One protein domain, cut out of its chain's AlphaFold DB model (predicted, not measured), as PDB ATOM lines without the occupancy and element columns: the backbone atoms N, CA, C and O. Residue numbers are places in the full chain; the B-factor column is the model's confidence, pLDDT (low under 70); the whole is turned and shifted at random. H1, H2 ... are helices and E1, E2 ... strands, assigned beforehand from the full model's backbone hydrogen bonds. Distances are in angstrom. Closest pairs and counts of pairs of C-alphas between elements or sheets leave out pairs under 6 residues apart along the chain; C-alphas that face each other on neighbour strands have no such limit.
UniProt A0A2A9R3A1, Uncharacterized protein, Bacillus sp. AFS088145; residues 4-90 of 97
ATOM      1  N   SER A   4     -45.254  21.382  18.268       75.19
ATOM      2  CA  SER A   4     -44.174  22.084  17.565       75.19
ATOM      3  C   SER A   4     -44.718  23.279  16.793       75.19
ATOM      4  O   SER A   4     -44.220  24.379  16.987       75.19
ATOM      5  N   TYR A   5     -45.824  23.101  16.067       80.69
ATOM      6  CA  TYR A   5     -46.438  24.170  15.285       80.69
ATOM      7  C   TYR A   5     -46.925  25.335  16.156       80.69
ATOM      8  O   TYR A   5     -46.628  26.483  15.857       80.69
ATOM      9  N   LEU A   6     -47.600  25.072  17.286       83.50
ATOM     10  CA  LEU A   6     -47.995  26.156  18.202       83.50
ATOM     11  C   LEU A   6     -46.775  26.917  18.739       83.50
ATOM     12  O   LEU A   6     -46.810  28.138  18.858       83.50
ATOM     13  N   GLY A   7     -45.704  26.196  19.081       85.19
ATOM     14  CA  GLY A   7     -44.459  26.817  19.522       85.19
ATOM     15  C   GLY A   7     -43.839  27.707  18.442       85.19
ATOM     16  O   GLY A   7     -43.422  28.817  18.753       85.19
ATOM     17  N   GLU A   8     -43.824  27.241  17.194       88.94
ATOM     18  CA  GLU A   8     -43.307  27.966  16.027       88.94
ATOM     19  C   GLU A   8     -44.139  29.214  15.708       88.94
ATOM     20  O   GLU A   8     -43.575  30.295  15.560       88.94
ATOM     21  N   SER A   9     -45.474  29.111  15.697       88.19
ATOM     22  CA  SER A   9     -46.350  30.270  15.475       88.19
ATOM     23  C   SER A   9     -46.177  31.333  16.561       88.19
ATOM     24  O   SER A   9     -46.151  32.530  16.281       88.19
ATOM     25  N   VAL A  10     -46.039  30.913  17.822       89.75
ATOM     26  CA  VAL A  10     -45.811  31.849  18.932       89.75
ATOM     27  C   VAL A  10     -44.413  32.470  18.853       89.75
ATOM     28  O   VAL A  10     -44.267  33.661  19.134       89.75
ATOM     29  N   ASP A  11     -43.402  31.704  18.434       93.25
ATOM     30  CA  ASP A  11     -42.061  32.227  18.160       93.25
ATOM     31  C   ASP A  11     -42.102  33.319  17.092       93.25
ATOM     32  O   ASP A  11     -41.626  34.424  17.343       93.25
ATOM     33  N   GLU A  12     -42.711  33.052  15.940       94.25
ATOM     34  CA  GLU A  12     -42.825  34.016  14.843       94.25
ATOM     35  C   GLU A  12     -43.472  35.333  15.302       94.25
ATOM     36  O   GLU A  12     -42.927  36.425  15.095       94.25
ATOM     37  N   VAL A  13     -44.606  35.243  16.003       92.81
ATOM     38  CA  VAL A  13     -45.341  36.424  16.467       92.81
ATOM     39  C   VAL A  13     -44.552  37.205  17.515       92.81
ATOM     40  O   VAL A  13     -44.408  38.418  17.393       92.81
ATOM     41  N   PHE A  14     -44.029  36.562  18.560       94.06
ATOM     42  CA  PHE A  14     -43.380  37.309  19.639       94.06
ATOM     43  C   PHE A  14     -41.983  37.805  19.279       94.06
ATOM     44  O   PHE A  14     -41.625  38.924  19.658       94.06
ATOM     45  N   LEU A  15     -41.208  37.032  18.518       94.81
ATOM     46  CA  LEU A  15     -39.886  37.472  18.076       94.81
ATOM     47  C   LEU A  15     -39.996  38.648  17.095       94.81
ATOM     48  O   LEU A  15     -39.240  39.610  17.230       94.81
ATOM     49  N   SER A  16     -40.978  38.644  16.181       95.50
ATOM     50  CA  SER A  16     -41.206  39.775  15.259       95.50
ATOM     51  C   SER A  16     -41.640  41.067  15.966       95.50
ATOM     52  O   SER A  16     -41.437  42.160  15.442       95.50
ATOM     53  N   LYS A  17     -42.188  40.967  17.184       93.81
ATOM     54  CA  LYS A  17     -42.519  42.115  18.047       93.81
ATOM     55  C   LYS A  17     -41.369  42.548  18.965       93.81
ATOM     56  O   LYS A  17     -41.559  43.422  19.806       93.81
ATOM     57  N   GLY A  18     -40.181  41.961  18.811       93.56
ATOM     58  CA  GLY A  18     -38.978  42.340  19.554       93.56
ATOM     59  C   GLY A  18     -38.850  41.703  20.940       93.56
ATOM     60  O   GLY A  18     -37.957  42.080  21.704       93.56
ATOM     61  N   LEU A  19     -39.701  40.732  21.288       94.94
ATOM     62  CA  LEU A  19     -39.534  39.974  22.527       94.94
ATOM     63  C   LEU A  19     -38.361  39.002  22.382       94.94
ATOM     64  O   LEU A  19     -38.122  38.425  21.324       94.94
ATOM     65  N   LYS A  20     -37.644  38.765  23.480       94.75
ATOM     66  CA  LYS A  20     -36.539  37.803  23.528       94.75
ATOM     67  C   LYS A  20     -37.006  36.502  24.163       94.75
ATOM     68  O   LYS A  20     -37.487  36.508  25.296       94.75
ATOM     69  N   LYS A  21     -36.811  35.374  23.479       94.12
ATOM     70  CA  LYS A  21     -37.103  34.051  24.043       94.12
ATOM     71  C   LYS A  21     -36.032  33.654  25.068       94.12
ATOM     72  O   LYS A  21     -34.842  33.656  24.764       94.12
ATOM     73  N   ARG A  22     -36.437  33.306  26.292       90.31
ATOM     74  CA  ARG A  22     -35.563  32.883  27.400       90.31
ATOM     75  C   ARG A  22     -36.185  31.708  28.151       90.31
ATOM     76  O   ARG A  22     -37.249  31.838  28.749       90.31
ATOM     77  N   ARG A  23     -35.522  30.543  28.132       86.75
ATOM     78  CA  ARG A  23     -35.963  29.310  28.829       86.75
ATOM     79  C   ARG A  23     -37.452  28.975  28.597       86.75
ATOM     80  O   ARG A  23     -38.171  28.643  29.537       86.75
ATOM     81  N   GLY A  24     -37.920  29.111  27.353       88.69
ATOM     82  CA  GLY A  24     -39.309  28.825  26.960       88.69
ATOM     83  C   GLY A  24     -40.338  29.914  27.294       88.69
ATOM     84  O   GLY A  24     -41.526  29.683  27.105       88.69
ATOM     85  N   ASN A  25     -39.901  31.080  27.773       94.50
ATOM     86  CA  ASN A  25     -40.731  32.269  27.967       94.50
ATOM     87  C   ASN A  25     -40.310  33.364  26.983       94.50
ATOM     88  O   ASN A  25     -39.203  33.309  26.447       94.50
ATOM     89  N   TYR A  26     -41.154  34.372  26.790       96.31
ATOM     90  CA  TYR A  26     -40.867  35.525  25.939       96.31
ATOM     91  C   TYR A  26     -40.839  36.778  26.792       96.31
ATOM     92  O   TYR A  26     -41.794  37.065  27.507       96.31
ATOM     93  N   CYS A  27     -39.729  37.501  26.740       95.94
ATOM     94  CA  CYS A  27     -39.472  38.618  27.630       95.94
ATOM     95  C   CYS A  27     -39.358  39.919  26.842       95.94
ATOM     96  O   CYS A  27     -38.590  40.003  25.882       95.94
ATOM     97  N   PHE A  28     -40.047  40.946  27.321       95.12
ATOM     98  CA  PHE A  28     -39.758  42.337  27.013       95.12
ATOM     99  C   PHE A  28     -39.232  43.002  28.283       95.12
ATOM    100  O   PHE A  28     -39.798  42.820  29.358       95.12
ATOM    101  N   VAL A  29     -38.122  43.725  28.172       93.00
ATOM    102  CA  VAL A  29     -37.444  44.350  29.311       93.00
ATOM    103  C   VAL A  29     -37.395  45.844  29.042       93.00
ATOM    104  O   VAL A  29     -36.767  46.251  28.067       93.00
ATOM    105  N   ASN A  30     -38.033  46.639  29.896       91.56
ATOM    106  CA  ASN A  30     -37.797  48.082  29.970       91.56
ATOM    107  C   ASN A  30     -37.010  48.397  31.253       91.56
ATOM    108  O   ASN A  30     -36.422  47.485  31.837       91.56
ATOM    109  N   GLU A  31     -36.923  49.659  31.667       93.81
ATOM    110  CA  GLU A  31     -36.112  50.070  32.820       93.81
ATOM    111  C   GLU A  31     -36.632  49.498  34.147       93.81
ATOM    112  O   GLU A  31     -35.840  48.925  34.892       93.81
ATOM    113  N   GLU A  32     -37.945  49.509  34.374       95.06
ATOM    114  CA  GLU A  32     -38.568  49.191  35.672       95.06
ATOM    115  C   GLU A  32     -39.216  47.799  35.724       95.06
ATOM    116  O   GLU A  32     -39.337  47.181  36.783       95.06
ATOM    117  N   ILE A  33     -39.644  47.285  34.571       95.50
ATOM    118  CA  ILE A  33     -40.507  46.114  34.444       95.50
ATOM    119  C   ILE A  33     -39.914  45.112  33.448       95.50
ATOM    120  O   ILE A  33     -39.433  45.441  32.359       95.50
ATOM    121  N   ILE A  34     -39.996  43.835  33.812       95.50
ATOM    122  CA  ILE A  34     -39.831  42.721  32.883       95.50
ATOM    123  C   ILE A  34     -41.212  42.122  32.627       95.50
ATOM    124  O   ILE A  34     -41.833  41.535  33.511       95.50
ATOM    125  N   THR A  35     -41.684  42.250  31.393       96.00
ATOM    126  CA  THR A  35     -42.918  41.623  30.923       96.00
ATOM    127  C   THR A  35     -42.584  40.231  30.400       96.00
ATOM    128  O   THR A  35     -41.786  40.099  29.470       96.00
ATOM    129  N   VAL A  36     -43.175  39.189  30.983       96.81
ATOM    130  CA  VAL A  36     -42.879  37.788  30.656       96.81
ATOM    131  C   VAL A  36     -44.134  37.054  30.206       96.81
ATOM    132  O   VAL A  36     -45.080  36.906  30.976       96.81
ATOM    133  N   PHE A  37     -44.110  36.518  28.993       96.69
ATOM    134  CA  PHE A  37     -45.145  35.642  28.453       96.69
ATOM    135  C   PHE A  37     -44.714  34.183  28.555       96.69
ATOM    136  O   PHE A  37     -43.556  33.852  28.286       96.69
ATOM    137  N   GLY A  38     -45.647  33.296  28.890       94.50
ATOM    138  CA  GLY A  38     -45.385  31.863  28.952       94.50
ATOM    139  C   GLY A  38     -46.561  31.020  28.483       94.50
ATOM    140  O   GLY A  38     -47.715  31.300  28.805       94.50
ATOM    141  N   LEU A  39     -46.239  29.949  27.758       93.00
ATOM    142  CA  LEU A  39     -47.188  28.903  27.394       93.00
ATOM    143  C   LEU A  39     -47.204  27.832  28.485       93.00
ATOM    144  O   LEU A  39     -46.203  27.157  28.734       93.00
ATOM    145  N   GLN A  40     -48.351  27.655  29.132       92.81
ATOM    146  CA  GLN A  40     -48.560  26.632  30.150       92.81
ATOM    147  C   GLN A  40     -49.401  25.501  29.572       92.81
ATOM    148  O   GLN A  40     -50.558  25.713  29.224       92.81
ATOM    149  N   LYS A  41     -48.855  24.282  29.520       91.81
ATOM    150  CA  LYS A  41     -49.652  23.106  29.153       91.81
ATOM    151  C   LYS A  41     -50.744  22.878  30.205       91.81
ATOM    152  O   LYS A  41     -50.452  22.913  31.401       91.81
ATOM    153  N   SER A  42     -51.974  22.638  29.766       92.12
ATOM    154  CA  SER A  42     -53.049  22.196  30.652       92.12
ATOM    155  C   SER A  42     -52.764  20.784  31.169       92.12
ATOM    156  O   SER A  42     -52.266  19.928  30.438       92.12
ATOM    157  N   SER A  43     -53.078  20.546  32.442       92.81
ATOM    158  CA  SER A  43     -52.966  19.218  33.059       92.81
ATOM    159  C   SER A  43     -54.166  18.318  32.758       92.81
ATOM    160  O   SER A  43     -54.066  17.110  32.925       92.81
ATOM    161  N   TYR A  44     -55.291  18.901  32.329       89.06
ATOM    162  CA  TYR A  44     -56.568  18.195  32.166       89.06
ATOM    163  C   TYR A  44     -56.997  18.053  30.706       89.06
ATOM    164  O   TYR A  44     -57.721  17.129  30.357       89.06
ATOM    165  N   LEU A  45     -56.562  18.981  29.854       89.06
ATOM    166  CA  LEU A  45     -56.959  19.060  28.453       89.06
ATOM    167  C   LEU A  45     -55.719  19.108  27.564       89.06
ATOM    168  O   LEU A  45     -54.645  19.536  27.990       89.06
ATOM    169  N   ASN A  46     -55.869  18.709  26.303       87.56
ATOM    170  CA  ASN A  46     -54.794  18.798  25.318       87.56
ATOM    171  C   ASN A  46     -54.671  20.222  24.748       87.56
ATOM    172  O   ASN A  46     -54.888  20.464  23.563       87.56
ATOM    173  N   GLY A  47     -54.336  21.175  25.612       89.50
ATOM    174  CA  GLY A  47     -54.265  22.585  25.256       89.50
ATOM    175  C   GLY A  47     -53.239  23.360  26.067       89.50
ATOM    176  O   GLY A  47     -52.615  22.834  26.996       89.50
ATOM    177  N   TYR A  48     -53.078  24.627  25.706       92.19
ATOM    178  CA  TYR A  48     -52.151  25.552  26.347       92.19
ATOM    179  C   TYR A  48     -52.867  26.826  26.787       92.19
ATOM    180  O   TYR A  48     -53.675  27.377  26.048       92.19
ATOM    181  N   TYR A  49     -52.521  27.317  27.972       93.38
ATOM    182  CA  TYR A  49     -52.850  28.670  28.409       93.38
ATOM    183  C   TYR A  49     -51.720  29.614  28.010       93.38
ATOM    184  O   TYR A  49     -50.542  29.272  28.169       93.38
ATOM    185  N   LEU A  50     -52.072  30.813  27.551       93.75
ATOM    186  CA  LEU A  50     -51.122  31.911  27.411       93.75
ATOM    187  C   LEU A  50     -51.200  32.784  28.663       93.75
ATOM    188  O   LEU A  50     -52.220  33.415  28.940       93.75
ATOM    189  N   ASN A  51     -50.111  32.811  29.422       96.25
ATOM    190  CA  ASN A  51     -50.009  33.597  30.641       96.25
ATOM    191  C   ASN A  51     -49.032  34.759  30.461       96.25
ATOM    192  O   ASN A  51     -48.087  34.684  29.673       96.25
ATOM    193  N   LEU A  52     -49.241  35.798  31.261       96.25
ATOM    194  CA  LEU A  52     -48.432  37.005  31.334       96.25
ATOM    195  C   LEU A  52     -48.071  37.294  32.791       96.25
ATOM    196  O   LEU A  52     -48.895  37.142  33.689       96.25
ATOM    197  N   GLY A  53     -46.838  37.722  33.021       96.88
ATOM    198  CA  GLY A  53     -46.382  38.244  34.301       96.88
ATOM    199  C   GLY A  53     -45.670  39.576  34.108       96.88
ATOM    200  O   GLY A  53     -44.776  39.668  33.269       96.88
ATOM    201  N   TYR A  54     -46.041  40.582  34.896       96.94
ATOM    202  CA  TYR A  54     -45.249  41.797  35.065       96.94
ATOM    203  C   TYR A  54     -44.377  41.650  36.305       96.94
ATOM    204  O   TYR A  54     -44.881  41.458  37.412       96.94
ATOM    205  N   VAL A  55     -43.069  41.719  36.104       96.69
ATOM    206  CA  VAL A  55     -42.063  41.632  37.159       96.69
ATOM    207  C   VAL A  55     -41.514  43.031  37.383       96.69
ATOM    208  O   VAL A  55     -40.859  43.573  36.498       96.69
ATOM    209  N   ILE A  56     -41.793  43.611  38.544       96.06
ATOM    210  CA  ILE A  56     -41.258  44.909  38.960       96.06
ATOM    211  C   ILE A  56     -39.853  44.644  39.495       96.06
ATOM    212  O   ILE A  56     -39.705  43.924  40.484       96.06
ATOM    213  N   LYS A  57     -38.823  45.171  38.827       94.00
ATOM    214  CA  LYS A  57     -37.423  44.813  39.110       94.00
ATOM    215  C   LYS A  57     -37.008  45.132  40.544       94.00
ATOM    216  O   LYS A  57     -36.352  44.315  41.178       94.00
ATOM    217  N   ASP A  58     -37.478  46.249  41.085       94.25
ATOM    218  CA  ASP A  58     -37.162  46.662  42.458       94.25
ATOM    219  C   ASP A  58     -37.757  45.727  43.518       94.25
ATOM    220  O   ASP A  58     -37.268  45.647  44.642       94.25
ATOM    221  N   LEU A  59     -38.804  44.981  43.156       94.69
ATOM    222  CA  LEU A  59     -39.471  44.019  44.032       94.69
ATOM    223  C   LEU A  59     -39.074  42.572  43.724       94.69
ATOM    224  O   LEU A  59     -39.570  41.649  44.374       94.69
ATOM    225  N   ASN A  60     -38.231  42.344  42.714       86.69
ATOM    226  CA  ASN A  60     -37.880  41.008  42.263       86.69
ATOM    227  C   ASN A  60     -36.440  40.936  41.743       86.69
ATOM    228  O   ASN A  60     -36.121  41.380  40.645       86.69
ATOM    229  N   ILE A  61     -35.591  40.260  42.515       83.12
ATOM    230  CA  ILE A  61     -34.156  40.110  42.243       83.12
ATOM    231  C   ILE A  61     -33.817  39.018  41.212       83.12
ATOM    232  O   ILE A  61     -32.644  38.720  40.989       83.12
ATOM    233  N   LYS A  62     -34.808  38.358  40.597       85.56
ATOM    234  CA  LYS A  62     -34.534  37.306  39.609       85.56
ATOM    235  C   LYS A  62     -34.056  37.910  38.292       85.56
ATOM    236  O   LYS A  62     -34.820  38.548  37.579       85.56
ATOM    237  N   GLU A  63     -32.837  37.562  37.889       80.62
ATOM    238  CA  GLU A  63     -32.269  37.961  36.591       80.62
ATOM    239  C   GLU A  63     -33.012  37.369  35.379       80.62
ATOM    240  O   GLU A  63     -33.011  37.935  34.285       80.62
ATOM    241  N   MET A  64     -33.639  36.198  35.547       85.50
ATOM    242  CA  MET A  64     -34.364  35.489  34.483       85.50
ATOM    243  C   MET A  64     -35.735  35.012  34.976       85.50
ATOM    244  O   MET A  64     -35.922  33.809  35.205       85.50
ATOM    245  N   PRO A  65     -36.696  35.929  35.165       92.62
ATOM    246  CA  PRO A  65     -37.997  35.571  35.696       92.62
ATOM    247  C   PRO A  65     -38.831  34.795  34.670       92.62
ATOM    248  O   PRO A  65     -38.716  34.978  33.455       92.62
ATOM    249  N   LYS A  66     -39.704  33.925  35.174       94.94
ATOM    250  CA  LYS A  66     -40.802  33.305  34.421       94.94
ATOM    251  C   LYS A  66     -42.087  34.098  34.652       94.94
ATOM    252  O   LYS A  66     -42.183  34.855  35.610       94.94
ATOM    253  N   TYR A  67     -43.124  33.863  33.846       94.50
ATOM    254  CA  TYR A  67     -44.424  34.526  34.047       94.50
ATOM    255  C   TYR A  67     -45.013  34.281  35.455       94.50
ATOM    256  O   TYR A  67     -45.737  35.120  35.981       94.50
ATOM    257  N   THR A  68     -44.688  33.152  36.097       94.81
ATOM    258  CA  THR A  68     -45.109  32.832  37.473       94.81
ATOM    259  C   THR A  68     -44.406  33.655  38.546       94.81
ATOM    260  O   THR A  68     -44.883  33.674  39.673       94.81
ATOM    261  N   ASP A  69     -43.293  34.304  38.201       95.25
ATOM    262  CA  ASP A  69     -42.535  35.192  39.084       95.25
ATOM    263  C   ASP A  69     -43.049  36.642  39.028       95.25
ATOM    264  O   ASP A  69     -42.519  37.504  39.724       95.25
ATOM    265  N   GLY A  70     -44.056  36.930  38.192       95.12
ATOM    266  CA  GLY A  70     -44.654  38.258  38.091       95.12
ATOM    267  C   GLY A  70     -45.293  38.700  39.406       95.12
ATOM    268  O   GLY A  70     -46.048  37.943  40.016       95.12
ATOM    269  N   ASN A  71     -45.035  39.946  39.801       96.38
ATOM    270  CA  ASN A  71     -45.747  40.617  40.889       96.38
ATOM    271  C   ASN A  71     -47.229  40.797  40.532       96.38
ATOM    272  O   ASN A  71     -48.095  40.704  41.396       96.38
ATOM    273  N   ILE A  72     -47.515  40.994  39.242       95.62
ATOM    274  CA  ILE A  72     -48.863  40.958  38.675       95.62
ATOM    275  C   ILE A  72     -48.904  39.826  37.654       95.62
ATOM    276  O   ILE A  72     -48.072  39.773  36.746       95.62
ATOM    277  N   ARG A  73     -49.871  38.916  37.797       96.94
ATOM    278  CA  ARG A  73     -50.053  37.758  36.914       96.94
ATOM    279  C   ARG A  73     -51.404  37.824  36.227       96.94
ATOM    280  O   ARG A  73     -52.425  38.040  36.869       96.94
ATOM    281  N   LEU A  74     -51.388  37.596  34.924       96.12
ATOM    282  CA  LEU A  74     -52.542  37.675  34.045       96.12
ATOM    283  C   LEU A  74     -52.606  36.415  33.180       96.12
ATOM    284  O   LEU A  74     -51.590  35.774  32.889       96.12
ATOM    285  N   ARG A  75     -53.815  36.082  32.747       95.31
ATOM    286  CA  ARG A  75     -54.070  35.062  31.735       95.31
ATOM    287  C   ARG A  75     -54.856  35.697  30.602       95.31
ATOM    288  O   ARG A  75     -55.743  36.506  30.854       95.31
ATOM    289  N   PHE A  76     -54.502  35.345  29.375       93.50
ATOM    290  CA  PHE A  76     -55.245  35.802  28.213       93.50
ATOM    291  C   PHE A  76     -56.536  35.014  28.043       93.50
ATOM    292  O   PHE A  76     -56.545  33.790  28.152       93.50
ATOM    293  N   GLU A  77     -57.592  35.736  27.691       93.62
ATOM    294  CA  GLU A  77     -58.817  35.175  27.144       93.62
ATOM    295  C   GLU A  77     -58.924  35.556  25.669       93.62
ATOM    296  O   GLU A  77     -58.552  36.655  25.247       93.62
ATOM    297  N   PHE A  78     -59.447  34.634  24.876       87.44
ATOM    298  CA  PHE A  78     -59.596  34.749  23.438       87.44
ATOM    299  C   PHE A  78     -61.026  34.416  23.049       87.44
ATOM    300  O   PHE A  78     -61.688  33.587  23.674       87.44
ATOM    301  N   LYS A  79     -61.503  35.024  21.965       88.38
ATOM    302  CA  LYS A  79     -62.788  34.664  21.370       88.38
ATOM    303  C   LYS A  79     -62.551  33.738  20.182       88.38
ATOM    304  O   LYS A  79     -62.157  34.197  19.115       88.38
ATOM    305  N   ILE A  80     -62.820  32.447  20.358       81.75
ATOM    306  CA  ILE A  80     -62.717  31.420  19.311       81.75
ATOM    307  C   ILE A  80     -64.129  30.924  19.002       81.75
ATOM    308  O   ILE A  80     -64.884  30.582  19.910       81.75
ATOM    309  N   ASN A  81     -64.533  30.921  17.727       83.94
ATOM    310  CA  ASN A  81     -65.873  30.482  17.303       83.94
ATOM    311  C   ASN A  81     -67.014  31.140  18.105       83.94
ATOM    312  O   ASN A  81     -67.976  30.492  18.514       83.94
ATOM    313  N   ARG A  82     -66.888  32.453  18.356       86.94
ATOM    314  CA  ARG A  82     -67.808  33.282  19.162       86.94
ATOM    315  C   ARG A  82     -67.899  32.922  20.654       86.94
ATOM    316  O   ARG A  82     -68.626  33.614  21.363       86.94
ATOM    317  N   LYS A  83     -67.144  31.937  21.144       86.88
ATOM    318  CA  LYS A  83     -67.039  31.587  22.566       86.88
ATOM    319  C   LYS A  83     -65.775  32.191  23.172       86.88
ATOM    320  O   LYS A  83     -64.725  32.193  22.533       86.88
ATOM    321  N   LEU A  84     -65.893  32.717  24.387       93.38
ATOM    322  CA  LEU A  84     -64.747  33.165  25.174       93.38
ATOM    323  C   LEU A  84     -64.059  31.935  25.782       93.38
ATOM    324  O   LEU A  84     -64.739  31.057  26.313       93.38
ATOM    325  N   THR A  85     -62.739  31.846  25.657       92.19
ATOM    326  CA  THR A  85     -61.916  30.756  26.193       92.19
ATOM    327  C   THR A  85     -60.529  31.275  26.546       92.19
ATOM    328  O   THR A  85     -59.975  32.099  25.827       92.19
ATOM    329  N   ASP A  86     -59.939  30.774  27.623       93.25
ATOM    330  CA  ASP A  86     -58.549  31.042  28.009       93.25
ATOM    331  C   ASP A  86     -57.581  29.931  27.554       93.25
ATOM    332  O   ASP A  86     -56.359  30.040  27.707       93.25
ATOM    333  N   LEU A  87     -58.125  28.858  26.974       91.69
ATOM    334  CA  LEU A  87     -57.391  27.683  26.528       91.69
ATOM    335  C   LEU A  87     -57.298  27.640  25.002       91.69
ATOM    336  O   LEU A  87     -58.310  27.618  24.296       91.69
ATOM    337  N   ILE A  88     -56.066  27.534  24.507       87.75
ATOM    338  CA  ILE A  88     -55.756  27.204  23.119       87.75
ATOM    339  C   ILE A  88     -55.783  25.680  23.000       87.75
ATOM    340  O   ILE A  88     -54.832  24.993  23.388       87.75
ATOM    341  N   ASP A  89     -56.893  25.151  22.502       83.75
ATOM    342  CA  ASP A  89     -57.057  23.721  22.263       83.75
ATOM    343  C   ASP A  89     -56.395  23.311  20.942       83.75
ATOM    344  O   ASP A  89     -56.734  23.800  19.866       83.75
ATOM    345  N   ILE A  90     -55.445  22.382  21.026       75.25
ATOM    346  CA  ILE A  90     -54.648  21.899  19.896       75.25
ATOM    347  C   ILE A  90     -55.504  21.105  18.894       75.25
ATOM    348  O   ILE A  90     -55.165  21.054  17.707       75.25
TER     349      ILE A  90
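What this domain is: This is residues 4 to 90 of the 97 residues of an uncharacterized protein of Bacillus sp. AFS088145 (UniProt A0A2A9R3A1). A long, strongly twisted antiparallel sheet has the helix H1 over one face, along its strands near the E1 and E2 side; E5 runs on past the sheet into E6, and the small hairpin of E6 and E7 lies at one end of the length, from which E8 comes back to pair beside the first residues of E4. At the other end of the length lies the loop of residues 57 to 71. The printed part has 87 residues, with one named helix followed by eight named strands, and its class is mixed, helices and strands. The sheet is branched at E4, and E1 to E5 form a meander, each strand the antiparallel neighbour of the one before. The whole is compact, with a radius of gyration of the C-alphas of 13.6 A, yet elongated in outline, spanning 41 by 24 by 23 A.

How they stand to each other: H1, residues 4 to 16, has every O i to N i+4 pair within hydrogen-bond range. Next come E1, residues 20 to 22, and E2, residues 25 to 29, a hairpin with N 22 and O 25 2.8 A apart. E3, residues 33 to 41, is the antiparallel neighbour of E2, with N 28 and O 35 2.9 A apart. H1 is on this sheet at a height over the sheet of 8.2 A, over E2 and only just over E3, on which 3 of its C-alphas fall. It runs along the strands, at 3 degrees to E2 on the local plane; its closest C-alphas to E2 are those of Phe 14 and Tyr 26, 7.0 A. E4, residues 47 to 56, forms a hairpin with E3, with N 36 and O 53 2.8 A apart. On the other side of E4 from E3 lie E5, residues 72 to 75, with N 74 and O 52 2.8 A apart, and E8, residues 87 to 89, with N 88 and O 48 2.8 A apart. E5 runs on into E6, residues 78 to 80, at 2 degrees. E6 forms a hairpin with E7, residues 83 to 85, with N 78 and O 85 2.8 A apart. E7 and E8 meet only through their link.

Where its parts are: H1 begins at C-alpha 4, (-44.174, 22.084, 17.565), and is 18.1 A long. E2 is 12.6 A long, E3 25.3 A, E4 29.2 A and E5 10.5 A; E4 ends at C-alpha 56, (-41.258, 44.909, 38.960). E8 ends at C-alpha 89, (-57.057, 23.721, 22.263).

The domain as a whole: The C-alphas farthest apart are those of Ile 61 and Asn 81, 41.5 A. The link from E4 to E5, 15 residues, is long; the others are tight. The printed part has no cut, and no printed residue is under 70 in pLDDT.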